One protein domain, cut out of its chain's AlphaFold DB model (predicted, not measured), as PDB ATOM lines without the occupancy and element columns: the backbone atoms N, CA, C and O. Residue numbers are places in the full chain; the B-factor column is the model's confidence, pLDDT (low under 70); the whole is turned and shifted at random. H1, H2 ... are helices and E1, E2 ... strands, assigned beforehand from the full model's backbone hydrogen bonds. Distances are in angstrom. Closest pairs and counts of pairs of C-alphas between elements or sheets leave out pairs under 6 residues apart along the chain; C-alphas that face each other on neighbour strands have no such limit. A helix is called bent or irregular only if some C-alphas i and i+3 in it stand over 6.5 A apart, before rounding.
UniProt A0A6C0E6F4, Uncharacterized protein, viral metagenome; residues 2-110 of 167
ATOM      1  N   HIS A   2     189.388 201.661 205.807       54.69
ATOM      2  CA  HIS A   2     189.223 200.982 207.086       54.69
ATOM      3  C   HIS A   2     190.578 200.894 207.760       54.69
ATOM      4  O   HIS A   2     191.600 200.846 207.082       54.69
ATOM      5  N   ILE A   3     190.604 200.875 209.080       55.53
ATOM      6  CA  ILE A   3     191.841 200.773 209.844       55.53
ATOM      7  C   ILE A   3     191.764 199.535 210.715       55.53
ATOM      8  O   ILE A   3     190.744 199.265 211.343       55.53
ATOM      9  N   VAL A   4     192.848 198.769 210.698       57.34
ATOM     10  CA  VAL A   4     193.005 197.510 211.412       57.34
ATOM     11  C   VAL A   4     194.038 197.721 212.504       57.34
ATOM     12  O   VAL A   4     195.161 198.141 212.227       57.34
ATOM     13  N   ILE A   5     193.663 197.404 213.740       57.12
ATOM     14  CA  ILE A   5     194.594 197.379 214.868       57.12
ATOM     15  C   ILE A   5     195.074 195.945 215.050       57.12
ATOM     16  O   ILE A   5     194.262 195.049 215.292       57.12
ATOM     17  N   SER A   6     196.379 195.723 214.928       64.25
ATOM     18  CA  SER A   6     196.991 194.394 215.010       64.25
ATOM     19  C   SER A   6     198.075 194.318 216.070       64.25
ATOM     20  O   SER A   6     198.880 195.238 216.203       64.25
ATOM     21  N   LEU A   7     198.130 193.185 216.766       62.78
ATOM     22  CA  LEU A   7     199.181 192.857 217.727       62.78
ATOM     23  C   LEU A   7     200.305 192.072 217.050       62.78
ATOM     24  O   LEU A   7     200.022 191.170 216.263       62.78
ATOM     25  N   ASN A   8     201.559 192.382 217.380       64.81
ATOM     26  CA  ASN A   8     202.735 191.643 216.934       64.81
ATOM     27  C   ASN A   8     203.710 191.469 218.107       64.81
ATOM     28  O   ASN A   8     204.151 192.445 218.709       64.81
ATOM     29  N   LYS A   9     204.023 190.221 218.451       51.16
ATOM     30  CA  LYS A   9     204.946 189.885 219.547       51.16
ATOM     31  C   LYS A   9     206.270 189.327 219.031       51.16
ATOM     32  O   LYS A   9     207.333 189.711 219.493       51.16
ATOM     33  N   GLU A  10     206.187 188.458 218.037       52.59
ATOM     34  CA  GLU A  10     207.289 187.966 217.225       52.59
ATOM     35  C   GLU A  10     206.703 187.773 215.829       52.59
ATOM     36  O   GLU A  10     205.546 187.359 215.710       52.59
ATOM     37  N   LYS A  11     207.481 188.111 214.796       46.59
ATOM     38  CA  LYS A  11     207.121 187.986 213.377       46.59
ATOM     39  C   LYS A  11     206.147 186.813 213.148       46.59
ATOM     40  O   LYS A  11     206.560 185.661 213.269       46.59
ATOM     41  N   ASN A  12     204.894 187.142 212.792       43.84
ATOM     42  CA  ASN A  12     203.936 186.308 212.034       43.84
ATOM     43  C   ASN A  12     202.641 185.844 212.745       43.84
ATOM     44  O   ASN A  12     201.988 184.917 212.262       43.84
ATOM     45  N   GLN A  13     202.184 186.488 213.827       48.00
ATOM     46  CA  GLN A  13     200.795 186.314 214.302       48.00
ATOM     47  C   GLN A  13     200.068 187.650 214.442       48.00
ATOM     48  O   GLN A  13     200.144 188.307 215.473       48.00
ATOM     49  N   ILE A  14     199.328 188.028 213.398       48.88
ATOM     50  CA  ILE A  14     198.436 189.188 213.424       48.88
ATOM     51  C   ILE A  14     197.138 188.778 214.119       48.88
ATOM     52  O   ILE A  14     196.334 188.034 213.561       48.88
ATOM     53  N   LYS A  15     196.917 189.282 215.335       58.53
ATOM     54  CA  LYS A  15     195.604 189.228 215.989       58.53
ATOM     55  C   LYS A  15     194.935 190.587 215.828       58.53
ATOM     56  O   LYS A  15     195.399 191.569 216.405       58.53
ATOM     57  N   THR A  16     193.878 190.637 215.023       56.09
ATOM     58  CA  THR A  16     193.076 191.849 214.849       56.09
ATOM     59  C   THR A  16     192.298 192.140 216.125       56.09
ATOM     60  O   THR A  16     191.592 191.271 216.641       56.09
ATOM     61  N   LEU A  17     192.428 193.365 216.620       59.41
ATOM     62  CA  LEU A  17     191.808 193.832 217.854       59.41
ATOM     63  C   LEU A  17     190.560 194.685 217.581       59.41
ATOM     64  O   LEU A  17     189.578 194.571 218.307       59.41
ATOM     65  N   PHE A  18     190.585 195.513 216.530       64.69
ATOM     66  CA  PHE A  18     189.532 196.489 216.240       64.69
ATOM     67  C   PHE A  18     189.544 196.924 214.767       64.69
ATOM     68  O   PHE A  18     190.599 196.934 214.126       64.69
ATOM     69  N   LEU A  19     188.362 197.280 214.255       63.75
ATOM     70  CA  LEU A  19     188.146 197.868 212.935       63.75
ATOM     71  C   LEU A  19     187.531 199.257 213.112       63.75
ATOM     72  O   LEU A  19     186.456 199.368 213.698       63.75
ATOM     73  N   SER A  20     188.174 200.284 212.564       64.19
ATOM     74  CA  SER A  20     187.656 201.657 212.571       64.19
ATOM     75  C   SER A  20     187.550 202.240 211.162       64.19
ATOM     76  O   SER A  20     188.099 201.691 210.200       64.19
ATOM     77  N   GLN A  21     186.823 203.350 211.027       65.75
ATOM     78  CA  GLN A  21     186.736 204.099 209.769       65.75
ATOM     79  C   GLN A  21     187.771 205.226 209.721       65.75
ATOM     80  O   GLN A  21     188.215 205.615 208.637       65.75
ATOM     81  N   THR A  22     188.184 205.729 210.889       71.31
ATOM     82  CA  THR A  22     189.135 206.837 211.008       71.31
ATOM     83  C   THR A  22     190.313 206.509 211.918       71.31
ATOM     84  O   THR A  22     190.233 205.662 212.812       71.31
ATOM     85  N   PHE A  23     191.436 207.193 211.683       70.94
ATOM     86  CA  PHE A  23     192.640 207.044 212.504       70.94
ATOM     87  C   PHE A  23     192.384 207.482 213.944       70.94
ATOM     88  O   PHE A  23     192.809 206.802 214.869       70.94
ATOM     89  N   ILE A  24     191.605 208.553 214.112       75.38
ATOM     90  CA  ILE A  24     191.212 209.094 215.414       75.38
ATOM     91  C   ILE A  24     190.443 208.042 216.222       75.38
ATOM     92  O   ILE A  24     190.775 207.796 217.372       75.38
ATOM     93  N   GLU A  25     189.471 207.354 215.617       74.06
ATOM     94  CA  GLU A  25     188.760 206.255 216.287       74.06
ATOM     95  C   GLU A  25     189.701 205.123 216.716       74.06
ATOM     96  O   GLU A  25     189.536 204.563 217.798       74.06
ATOM     97  N   ALA A  26     190.687 204.778 215.881       72.62
ATOM     98  CA  ALA A  26     191.650 203.729 216.204       72.62
ATOM     99  C   ALA A  26     192.567 204.136 217.365       72.62
ATOM    100  O   ALA A  26     192.806 203.331 218.264       72.62
ATOM    101  N   THR A  27     193.054 205.379 217.376       76.75
ATOM    102  CA  THR A  27     193.878 205.896 218.474       76.75
ATOM    103  C   THR A  27     193.077 206.009 219.764       76.75
ATOM    104  O   THR A  27     193.543 205.528 220.789       76.75
ATOM    105  N   THR A  28     191.849 206.537 219.716       80.00
ATOM    106  CA  THR A  28     190.981 206.657 220.899       80.00
ATOM    107  C   THR A  28     190.639 205.288 221.483       80.00
ATOM    108  O   THR A  28     190.704 205.105 222.692       80.00
ATOM    109  N   PHE A  29     190.372 204.282 220.642       80.75
ATOM    110  CA  PHE A  29     190.162 202.912 221.115       80.75
ATOM    111  C   PHE A  29     191.370 202.367 221.899       80.75
ATOM    112  O   PHE A  29     191.194 201.690 222.913       80.75
ATOM    113  N   ILE A  30     192.592 202.646 221.435       78.75
ATOM    114  CA  ILE A  30     193.816 202.230 222.129       78.75
ATOM    115  C   ILE A  30     193.995 203.017 223.432       78.75
ATOM    116  O   ILE A  30     194.334 202.421 224.451       78.75
ATOM    117  N   GLU A  31     193.757 204.328 223.414       82.00
ATOM    118  CA  GLU A  31     193.861 205.208 224.587       82.00
ATOM    119  C   GLU A  31     192.824 204.891 225.679       82.00
ATOM    120  O   GLU A  31     193.069 205.145 226.857       82.00
ATOM    121  N   ASP A  32     191.704 204.264 225.320       80.50
ATOM    122  CA  ASP A  32     190.677 203.803 226.261       80.50
ATOM    123  C   ASP A  32     190.872 202.340 226.711       80.50
ATOM    124  O   ASP A  32     190.075 201.791 227.488       80.50
ATOM    125  N   LEU A  33     191.926 201.669 226.233       80.25
ATOM    126  CA  LEU A  33     192.143 200.250 226.477       80.25
ATOM    127  C   LEU A  33     192.553 199.994 227.935       80.25
ATOM    128  O   LEU A  33     193.584 200.455 228.416       80.25
ATOM    129  N   LYS A  34     191.755 199.192 228.647       79.50
ATOM    130  CA  LYS A  34     192.019 198.837 230.055       79.50
ATOM    131  C   LYS A  34     192.811 197.549 230.218       79.50
ATOM    132  O   LYS A  34     193.477 197.353 231.231       79.50
ATOM    133  N   SER A  35     192.714 196.645 229.250       80.56
ATOM    134  CA  SER A  35     193.367 195.346 229.304       80.56
ATOM    135  C   SER A  35     193.619 194.786 227.913       80.56
ATOM    136  O   SER A  35     192.931 195.122 226.950       80.56
ATOM    137  N   ILE A  36     194.624 193.925 227.811       77.12
ATOM    138  CA  ILE A  36     195.071 193.327 226.560       77.12
ATOM    139  C   ILE A  36     195.465 191.871 226.788       77.12
ATOM    140  O   ILE A  36     195.923 191.495 227.863       77.12
ATOM    141  N   SER A  37     195.254 191.023 225.781       73.50
ATOM    142  CA  SER A  37     195.643 189.615 225.859       73.50
ATOM    143  C   SER A  37     197.074 189.437 225.359       73.50
ATOM    144  O   SER A  37     197.343 189.657 224.180       73.50
ATOM    145  N   VAL A  38     197.976 189.002 226.237       73.00
ATOM    146  CA  VAL A  38     199.373 188.678 225.910       73.00
ATOM    147  C   VAL A  38     199.600 187.202 226.207       73.00
ATOM    148  O   VAL A  38     199.373 186.770 227.327       73.00
ATOM    149  N   ASN A  39     200.040 186.408 225.225       71.75
ATOM    150  CA  ASN A  39     200.248 184.956 225.389       71.75
ATOM    151  C   ASN A  39     199.041 184.211 225.999       71.75
ATOM    152  O   ASN A  39     199.211 183.339 226.842       71.75
ATOM    153  N   ASN A  40     197.824 184.551 225.567       68.94
ATOM    154  CA  ASN A  40     196.561 184.030 226.110       68.94
ATOM    155  C   ASN A  40     196.244 184.447 227.558       68.94
ATOM    156  O   ASN A  40     195.260 183.968 228.115       68.94
ATOM    157  N   GLU A  41     196.987 185.393 228.131       69.88
ATOM    158  CA  GLU A  41     196.714 185.942 229.456       69.88
ATOM    159  C   GLU A  41     196.135 187.362 229.404       69.88
ATOM    160  O   GLU A  41     196.585 188.232 228.661       69.88
ATOM    161  N   ILE A  42     195.116 187.543 230.244       76.44
ATOM    162  CA  ILE A  42     194.526 188.766 230.797       76.44
ATOM    163  C   ILE A  42     195.480 189.797 231.422       76.44
ATOM    164  O   ILE A  42     195.593 189.744 232.643       76.44
ATOM    165  N   VAL A  43     196.133 190.729 230.710       79.06
ATOM    166  CA  VAL A  43     196.938 191.772 231.392       79.06
ATOM    167  C   VAL A  43     196.223 193.122 231.437       79.06
ATOM    168  O   VAL A  43     195.706 193.595 230.428       79.06
ATOM    169  N   ASN A  44     196.191 193.751 232.615       85.06
ATOM    170  CA  ASN A  44     195.627 195.090 232.799       85.06
ATOM    171  C   ASN A  44     196.680 196.152 232.490       85.06
ATOM    172  O   ASN A  44     197.812 196.054 232.964       85.06
ATOM    173  N   ILE A  45     196.288 197.175 231.737       87.69
ATOM    174  CA  ILE A  45     197.148 198.313 231.431       87.69
ATOM    175  C   ILE A  45     197.152 199.248 232.637       87.69
ATOM    176  O   ILE A  45     196.115 199.750 233.065       87.69
ATOM    177  N   THR A  46     198.339 199.473 233.185       94.81
ATOM    178  CA  THR A  46     198.587 200.380 234.305       94.81
ATOM    179  C   THR A  46     198.499 201.833 233.859       94.81
ATOM    180  O   THR A  46     197.913 202.658 234.554       94.81
ATOM    181  N   SER A  47     199.097 202.165 232.715       93.75
ATOM    182  CA  SER A  47     199.084 203.524 232.176       93.75
ATOM    183  C   SER A  47     199.409 203.532 230.684       93.75
ATOM    184  O   SER A  47     200.171 202.692 230.199       93.75
ATOM    185  N   ILE A  48     198.844 204.512 229.979       90.75
ATOM    186  CA  ILE A  48     199.143 204.828 228.582       90.75
ATOM    187  C   ILE A  48     199.874 206.169 228.555       90.75
ATOM    188  O   ILE A  48     199.414 207.144 229.150       90.75
ATOM    189  N   ARG A  49     201.050 206.216 227.926       91.00
ATOM    190  CA  ARG A  49     201.957 207.370 228.016       91.00
ATOM    191  C   ARG A  49     202.888 207.506 226.816       91.00
ATOM    192  O   ARG A  49     202.907 206.676 225.920       91.00
ATOM    193  N   LYS A  50     203.691 208.574 226.812       89.12
ATOM    194  CA  LYS A  50     204.627 208.907 225.721       89.12
ATOM    195  C   LYS A  50     206.035 208.338 225.886       89.12
ATOM    196  O   LYS A  50     206.826 208.417 224.954       89.12
ATOM    197  N   PHE A  51     206.367 207.826 227.071       90.50
ATOM    198  CA  PHE A  51     207.712 207.354 227.395       90.50
ATOM    199  C   PHE A  51     207.659 205.993 228.098       90.50
ATOM    200  O   PHE A  51     206.692 205.741 228.819       90.50
ATOM    201  N   PRO A  52     208.681 205.136 227.924       91.62
ATOM    202  CA  PRO A  52     208.797 203.875 228.650       91.62
ATOM    203  C   PRO A  52     208.837 204.041 230.173       91.62
ATOM    204  O   PRO A  52     209.088 205.148 230.666       91.62
ATOM    205  N   PRO A  53     208.622 202.944 230.923       93.38
ATOM    206  CA  PRO A  53     208.784 202.962 232.363       93.38
ATOM    207  C   PRO A  53     210.174 203.318 232.830       93.38
ATOM    208  O   PRO A  53     211.166 202.994 232.184       93.38
ATOM    209  N   LYS A  54     210.202 203.968 233.986       92.62
ATOM    210  CA  LYS A  54     211.382 204.292 234.771       92.62
ATOM    211  C   LYS A  54     211.389 203.472 236.053       92.62
ATOM    212  O   LYS A  54     210.419 202.795 236.385       92.62
ATOM    213  N   GLU A  55     212.503 203.517 236.766       88.25
ATOM    214  CA  GLU A  55     212.728 202.715 237.969       88.25
ATOM    215  C   GLU A  55     211.754 203.053 239.107       88.25
ATOM    216  O   GLU A  55     211.319 202.158 239.830       88.25
ATOM    217  N   ASP A  56     211.365 204.324 239.204       89.19
ATOM    218  CA  ASP A  56     210.464 204.899 240.203       89.19
ATOM    219  C   ASP A  56     208.975 204.644 239.927       89.19
ATOM    220  O   ASP A  56     208.145 204.811 240.823       89.19
ATOM    221  N   ASP A  57     208.622 204.199 238.718       91.94
ATOM    222  CA  ASP A  57     207.244 203.841 238.393       91.94
ATOM    223  C   ASP A  57     206.785 202.590 239.159       91.94
ATOM    224  O   ASP A  57     207.571 201.714 239.521       91.94
ATOM    225  N   HIS A  58     205.475 202.431 239.345       93.81
ATOM    226  CA  HIS A  58     204.923 201.196 239.901       93.81
ATOM    227  C   HIS A  58     205.116 200.000 238.955       93.81
ATOM    228  O   HIS A  58     205.239 200.150 237.739       93.81
ATOM    229  N   ASP A  59     205.134 198.784 239.491       93.50
ATOM    230  CA  ASP A  59     205.134 197.588 238.647       93.50
ATOM    231  C   ASP A  59     203.810 197.460 237.883       93.50
ATOM    232  O   ASP A  59     202.745 197.824 238.388       93.50
ATOM    233  N   GLY A  60     203.873 196.941 236.657       94.50
ATOM    234  CA  GLY A  60     202.697 196.806 235.808       94.50
ATOM    235  C   GLY A  60     202.985 196.840 234.312       94.50
ATOM    236  O   GLY A  60     204.123 196.663 233.873       94.50
ATOM    237  N   TYR A  61     201.926 197.060 233.533       91.75
ATOM    238  CA  TYR A  61     201.976 197.074 232.074       91.75
ATOM    239  C   TYR A  61     201.713 198.473 231.535       91.75
ATOM    240  O   TYR A  61     200.722 199.111 231.879       91.75
ATOM    241  N   TYR A  62     202.592 198.945 230.665       94.00
ATOM    242  CA  TYR A  62     202.592 200.315 230.181       94.00
ATOM    243  C   TYR A  62     202.501 200.335 228.675       94.00
ATOM    244  O   TYR A  62     203.360 199.770 228.006       94.00
ATOM    245  N   LEU A  63     201.485 201.008 228.151       91.81
ATOM    246  CA  LEU A  63     201.375 201.219 226.722       91.81
ATOM    247  C   LEU A  63     202.030 202.549 226.361       91.81
ATOM    248  O   LEU A  63     201.709 203.591 226.934       91.81
ATOM    249  N   VAL A  64     202.980 202.509 225.440       92.00
ATOM    250  CA  VAL A  64     203.816 203.654 225.095       92.00
ATOM    251  C   VAL A  64     203.569 204.022 223.647       92.00
ATOM    252  O   VAL A  64     203.804 203.214 222.756       92.00
ATOM    253  N   HIS A  65     203.097 205.242 223.403       87.94
ATOM    254  CA  HIS A  65     202.937 205.738 222.041       87.94
ATOM    255  C   HIS A  65     204.306 206.001 221.410       87.94
ATOM    256  O   HIS A  65     205.129 206.735 221.967       87.94
ATOM    257  N   ASN A  66     204.551 205.405 220.244       77.00
ATOM    258  CA  ASN A  66     205.793 205.593 219.516       77.00
ATOM    259  C   ASN A  66     205.716 206.865 218.661       77.00
ATOM    260  O   ASN A  66     205.163 206.884 217.559       77.00
ATOM    261  N   ASN A  67     206.315 207.942 219.169       64.69
ATOM    262  CA  ASN A  67     206.301 209.251 218.511       64.69
ATOM    263  C   ASN A  67     207.089 209.297 217.184       64.69
ATOM    264  O   ASN A  67     206.993 210.294 216.473       64.69
ATOM    265  N   PHE A  68     207.883 208.269 216.848       62.12
ATOM    266  CA  PHE A  68     208.657 208.242 215.601       62.12
ATOM    267  C   PHE A  68     207.842 207.734 214.412       62.12
ATOM    268  O   PHE A  68     208.018 208.233 213.302       62.12
ATOM    269  N   SER A  69     206.972 206.747 214.635       60.22
ATOM    270  CA  SER A  69     206.146 206.142 213.587       60.22
ATOM    271  C   SER A  69     204.685 206.585 213.631       60.22
ATOM    272  O   SER A  69     204.002 206.401 212.632       60.22
ATOM    273  N   GLY A  70     204.201 207.192 214.727       63.69
ATOM    274  CA  GLY A  70     202.843 207.749 214.872       63.69
ATOM    275  C   GLY A  70     201.722 206.702 214.947       63.69
ATOM    276  O   GLY A  70     200.765 206.874 215.699       63.69
ATOM    277  N   ASP A  71     201.908 205.582 214.254       72.94
ATOM    278  CA  ASP A  71     200.940 204.515 214.015       72.94
ATOM    279  C   ASP A  71     201.222 203.269 214.874       72.94
ATOM    280  O   ASP A  71     200.778 202.163 214.558       72.94
ATOM    281  N   GLN A  72     202.004 203.415 215.947       83.12
ATOM    282  CA  GLN A  72     202.487 202.297 216.750       83.12
ATOM    283  C   GLN A  72     202.414 202.585 218.249       83.12
ATOM    284  O   GLN A  72     202.718 203.689 218.708       83.12
ATOM    285  N   TYR A  73     202.060 201.552 219.009       86.88
ATOM    286  CA  TYR A  73     202.158 201.531 220.462       86.88
ATOM    287  C   TYR A  73     202.960 200.323 220.922       86.88
ATOM    288  O   TYR A  73     202.704 199.207 220.483       86.88
ATOM    289  N   ASP A  74     203.873 200.529 221.858       88.94
ATOM    290  CA  ASP A  74     204.707 199.476 222.422       88.94
ATOM    291  C   ASP A  74     204.241 199.166 223.847       88.94
ATOM    292  O   ASP A  74     204.071 200.060 224.678       88.94
ATOM    293  N   LEU A  75     203.984 197.893 224.137       88.94
ATOM    294  CA  LEU A  75     203.604 197.426 225.462       88.94
ATOM    295  C   LEU A  75     204.857 197.012 226.229       88.94
ATOM    296  O   LEU A  75     205.566 196.089 225.829       88.94
ATOM    297  N   PHE A  76     205.079 197.649 227.372       92.19
ATOM    298  CA  PHE A  76     206.158 197.339 228.301       92.19
ATOM    299  C   PHE A  76     205.623 196.649 229.553       92.19
ATOM    300  O   PHE A  76     204.599 197.057 230.096       92.19
ATOM    301  N   SER A  77     206.346 195.656 230.062       93.00
ATOM    302  CA  SER A  77     206.198 195.157 231.430       93.00
ATOM    303  C   SER A  77     207.298 195.735 232.315       93.00
ATOM    304  O   SER A  77     208.473 195.638 231.958       93.00
ATOM    305  N   LYS A  78     206.924 196.274 233.478       93.81
ATOM    306  CA  LYS A  78     207.839 196.601 234.578       93.81
ATOM    307  C   LYS A  78     207.557 195.683 235.759       93.81
ATOM    308  O   LYS A  78     206.407 195.578 236.190       93.81
ATOM    309  N   LYS A  79     208.598 195.056 236.297       93.31
ATOM    310  CA  LYS A  79     208.503 194.178 237.461       93.31
ATOM    311  C   LYS A  79     209.711 194.353 238.369       93.31
ATOM    312  O   LYS A  79     210.848 194.324 237.907       93.31
ATOM    313  N   THR A  80     209.453 194.461 239.663       87.94
ATOM    314  CA  THR A  80     210.455 194.484 240.718       87.94
ATOM    315  C   THR A  80     210.394 193.156 241.463       87.94
ATOM    316  O   THR A  80     209.347 192.740 241.962       87.94
ATOM    317  N   ILE A  81     211.517 192.451 241.529       86.81
ATOM    318  CA  ILE A  81     211.639 191.151 242.182       86.81
ATOM    319  C   ILE A  81     212.502 191.329 243.426       86.81
ATOM    320  O   ILE A  81     213.671 191.694 243.339       86.81
ATOM    321  N   ILE A  82     211.926 191.067 244.600       85.00
ATOM    322  CA  ILE A  82     212.668 191.095 245.862       85.00
ATOM    323  C   ILE A  82     213.243 189.706 246.119       85.00
ATOM    324  O   ILE A  82     212.514 188.759 246.422       85.00
ATOM    325  N   ASN A  83     214.563 189.611 246.068       81.94
ATOM    326  CA  ASN A  83     215.313 188.406 246.369       81.94
ATOM    327  C   ASN A  83     215.717 188.436 247.845       81.94
ATOM    328  O   ASN A  83     216.627 189.165 248.257       81.94
ATOM    329  N   LYS A  84     215.004 187.654 248.662       82.94
ATOM    330  CA  LYS A  84     215.292 187.531 250.094       82.94
ATOM    331  C   LYS A  84     216.556 186.705 250.294       82.94
ATOM    332  O   LYS A  84     216.584 185.529 249.936       82.94
ATOM    333  N   GLY A  85     217.583 187.315 250.870       82.56
ATOM    334  CA  GLY A  85     218.821 186.632 251.225       82.56
ATOM    335  C   GLY A  85     218.923 186.391 252.725       82.56
ATOM    336  O   GLY A  85     218.214 186.993 253.526       82.56
ATOM    337  N   TYR A  86     219.837 185.500 253.105       70.88
ATOM    338  CA  TYR A  86     220.063 185.138 254.506       70.88
ATOM    339  C   TYR A  86     220.731 186.270 255.311       70.88
ATOM    340  O   TYR A  86     220.486 186.405 256.505       70.88
ATOM    341  N   PHE A  87     221.556 187.096 254.651       74.69
ATOM    342  CA  PHE A  87     222.279 188.220 255.267       74.69
ATOM    343  C   PHE A  87     221.774 189.591 254.807       74.69
ATOM    344  O   PHE A  87     221.711 190.524 255.602       74.69
ATOM    345  N   TYR A  88     221.411 189.722 253.532       68.69
ATOM    346  CA  TYR A  88     220.852 190.943 252.961       68.69
ATOM    347  C   TYR A  88     219.804 190.594 251.907       68.69
ATOM    348  O   TYR A  88     219.918 189.589 251.208       68.69
ATOM    349  N   ASN A  89     218.785 191.441 251.787       80.44
ATOM    350  CA  ASN A  89     217.852 191.386 250.669       80.44
ATOM    351  C   ASN A  89     218.461 192.121 249.471       80.44
ATOM    352  O   ASN A  89     219.177 193.104 249.645       80.44
ATOM    353  N   SER A  90     218.143 191.667 248.265       81.88
ATOM    354  CA  SER A  90     218.419 192.399 247.027       81.88
ATOM    355  C   SER A  90     217.125 192.600 246.245       81.88
ATOM    356  O   SER A  90     216.131 191.908 246.482       81.88
ATOM    357  N   ALA A  91     217.119 193.577 245.345       81.69
ATOM    358  CA  ALA A  91     216.013 193.825 244.438       81.69
ATOM    359  C   ALA A  91     216.540 193.825 243.004       81.69
ATOM    360  O   ALA A  91     217.579 194.418 242.724       81.69
ATOM    361  N   GLU A  92     215.821 193.146 242.124       86.62
ATOM    362  CA  GLU A  92     216.047 193.162 240.686       86.62
ATOM    363  C   GLU A  92     214.894 193.907 240.024       86.62
ATOM    364  O   GLU A  92     213.729 193.685 240.360       86.62
ATOM    365  N   LEU A  93     215.223 194.803 239.101       88.88
ATOM    366  CA  LEU A  93     214.250 195.543 238.318       88.88
ATOM    367  C   LEU A  93     214.340 195.097 236.861       88.88
ATOM    368  O   LEU A  93     215.392 195.211 236.239       88.88
ATOM    369  N   GLU A  94     213.215 194.656 236.310       92.44
ATOM    370  CA  GLU A  94     213.082 194.298 234.902       92.44
ATOM    371  C   GLU A  94     212.092 195.249 234.219       92.44
ATOM    372  O   GLU A  94     210.934 195.366 234.633       92.44
ATOM    373  N   ILE A  95     212.541 195.919 233.154       91.94
ATOM    374  CA  ILE A  95     211.697 196.694 232.237       91.94
ATOM    375  C   ILE A  95     211.909 196.128 230.838       91.94
ATOM    376  O   ILE A  95     213.029 196.127 230.328       91.94
ATOM    377  N   LYS A  96     210.837 195.638 230.216       90.69
ATOM    378  CA  LYS A  96     210.915 194.918 228.943       90.69
ATOM    379  C   LYS A  96     209.757 195.268 228.023       90.69
ATOM    380  O   LYS A  96     208.612 195.274 228.459       90.69
ATOM    381  N   GLU A  97     210.051 195.496 226.749       89.75
ATOM    382  CA  GLU A  97     209.045 195.531 225.687       89.75
ATOM    383  C   GLU A  97     208.584 194.101 225.380       89.75
ATOM    384  O   GLU A  97     209.397 193.205 225.138       89.75
ATOM    385  N   ILE A  98     207.276 193.862 225.438       86.94
ATOM    386  CA  ILE A  98     206.697 192.518 225.311       86.94
ATOM    387  C   ILE A  98     205.819 192.347 224.076       86.94
ATOM    388  O   ILE A  98     205.483 191.206 223.747       86.94
ATOM    389  N   MET A  99     205.398 193.445 223.441       82.81
ATOM    390  CA  MET A  99     204.524 193.438 222.271       82.81
ATOM    391  C   MET A  99     204.454 194.822 221.631       82.81
ATOM    392  O   MET A  99     204.448 195.828 222.334       82.81
ATOM    393  N   THR A 100     204.253 194.846 220.320       83.81
ATOM    394  CA  THR A 100     203.953 196.049 219.549       83.81
ATOM    395  C   THR A 100     202.534 195.978 218.982       83.81
ATOM    396  O   THR A 100     202.083 194.934 218.503       83.81
ATOM    397  N   ILE A 101     201.825 197.099 219.012       80.00
ATOM    398  CA  ILE A 101     200.508 197.312 218.418       80.00
ATOM    399  C   ILE A 101     200.677 198.245 217.224       80.00
ATOM    400  O   ILE A 101     201.188 199.351 217.377       80.00
ATOM    401  N   PHE A 102     200.210 197.819 216.055       78.94
ATOM    402  CA  PHE A 102     200.225 198.623 214.836       78.94
ATOM    403  C   PHE A 102     198.817 199.076 214.466       78.94
ATOM    404  O   PHE A 102     197.880 198.272 214.466       78.94
ATOM    405  N   ILE A 103     198.696 200.342 214.082       73.19
ATOM    406  CA  ILE A 103     197.528 200.911 213.419       73.19
ATOM    407  C   ILE A 103     197.797 200.852 211.915       73.19
ATOM    408  O   ILE A 103     198.644 201.566 211.395       73.19
ATOM    409  N   THR A 104     197.096 199.974 211.199       69.38
ATOM    410  CA  THR A 104     197.321 199.766 209.762       69.38
ATOM    411  C   THR A 104     196.131 200.241 208.943       69.38
ATOM    412  O   THR A 104     194.998 199.813 209.162       69.38
ATOM    413  N   PHE A 105     196.387 201.074 207.937       63.50
ATOM    414  CA  PHE A 105     195.372 201.521 206.985       63.50
ATOM    415  C   PHE A 105     195.109 200.455 205.916       63.50
ATOM    416  O   PHE A 105     196.020 199.993 205.232       63.50
ATOM    417  N   CYS A 106     193.843 200.098 205.737       58.41
ATOM    418  CA  CYS A 106     193.363 199.141 204.750       58.41
ATOM    419  C   CYS A 106     192.307 199.782 203.845       58.41
ATOM    420  O   CYS A 106     191.238 200.212 204.281       58.41
ATOM    421  N   ASN A 107     192.564 199.799 202.541       51.00
ATOM    422  CA  ASN A 107     191.544 200.148 201.559       51.00
ATOM    423  C   ASN A 107     190.865 198.870 201.069       51.00
ATOM    424  O   ASN A 107     191.452 198.107 200.308       51.00
ATOM    425  N   PHE A 108     189.626 198.636 201.505       48.81
ATOM    426  CA  PHE A 108     188.802 197.569 200.945       48.81
ATOM    427  C   PHE A 108     188.155 198.071 199.656       48.81
ATOM    428  O   PHE A 108     187.231 198.880 199.684       48.81
ATOM    429  N   THR A 109     188.633 197.590 198.515       39.72
ATOM    430  CA  THR A 109     187.830 197.585 197.293       39.72
ATOM    431  C   THR A 109     186.874 196.403 197.392       39.72
ATOM    432  O   THR A 109     187.321 195.256 197.437       39.72
ATOM    433  N   GLN A 110     185.566 196.663 197.469       34.91
ATOM    434  CA  GLN A 110     184.562 195.617 197.291       34.91
ATOM    435  C   GLN A 110     184.681 195.087 195.858       34.91
ATOM    436  O   GLN A 110     184.080 195.640 194.943       34.91
TER     437      GLN A 110
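What this domain is: This is residues 2 to 110 of the 167 residues of an uncharacterized protein of viral metagenome (UniProt A0A6C0E6F4). A single curled sheet of seven strands wraps round one short helix, H1, like part of a barrel left open between the edge strands E2 and E3. The long hairpin of E6 and E7 makes most of the length, and its tip, residues 84 to 89, sticks out at one end. The printed part has 109 residues with one named helix and seven named strands, in the order E1, E2, H1, E3, E4, E5, E6, E7; the sheet is mixed, in the order E2, E1, E7, E6, E5, E4, E3, and the class is mostly strand. The whole is loose, with a radius of gyration of the C-alphas of 16.7 A and spans of 69 by 25 by 22 A.

Where its parts are: E1, residues 2 to 8, begins at C-alpha 2, (189.223, 200.982, 207.086), and is 19.2 A long. E2 is residues 15 to 20, 15.1 A. H1 is residues 23 to 31, 12.3 A. E3 is residues 35 to 38, 9.6 A. E4, residues 41 to 49, 22.1 A, bends by 59 degrees at residue 46. E5 is residues 60 to 65, 16.4 A. E6, residues 72 to 83, is 35.1 A and ends at C-alpha 83, (215.313, 188.406, 246.369). E7, residues 90 to 106, is the longest strand, 49.6 A, and ends at C-alpha 106, (193.363, 199.141, 204.750).

How they stand to each other: The sheet is strongly twisted and folded, bent back on itself into two leaves: E2, E1, E7 and E6 face E4 and E3, with E5 as the hinge. E1 and E2 form an antiparallel hairpin, with N 17 and O 5 at 2.8 A. E1 is antiparallel to E7, with N 4 and O 104 at 2.8 A. The hairpin of E3 and E4 has N 36 and O 43 at 2.9 A. The pairing of E4 is staggered: residues 41 to 44 pair with E3, and residues 45 to 49 with E5, which is parallel to E4, with N 46 and O 61 at 2.7 A. E5, E6 and E7 form a meander, each strand the antiparallel neighbour of the one before; N 62 and O 76 are 2.8 A apart, and N 83 and O 90 2.8 A. H1 is on the sheet, which curls round it; its closest C-alphas to E2 are those of Ala 26 and Ser 20, 5.8 A. Every O i to N i+4 pair of H1 is within hydrogen-bond range.

The domain as a whole: The C-alphas of Phe 87 and Gln 110 are the two farthest apart, 69.6 A. The printed part has no cut, and no link is long. Its mean pLDDT is 76.1; residues 2 to 21, 40 to 41, 67 to 70, 88 and 104 to 110 are under 70.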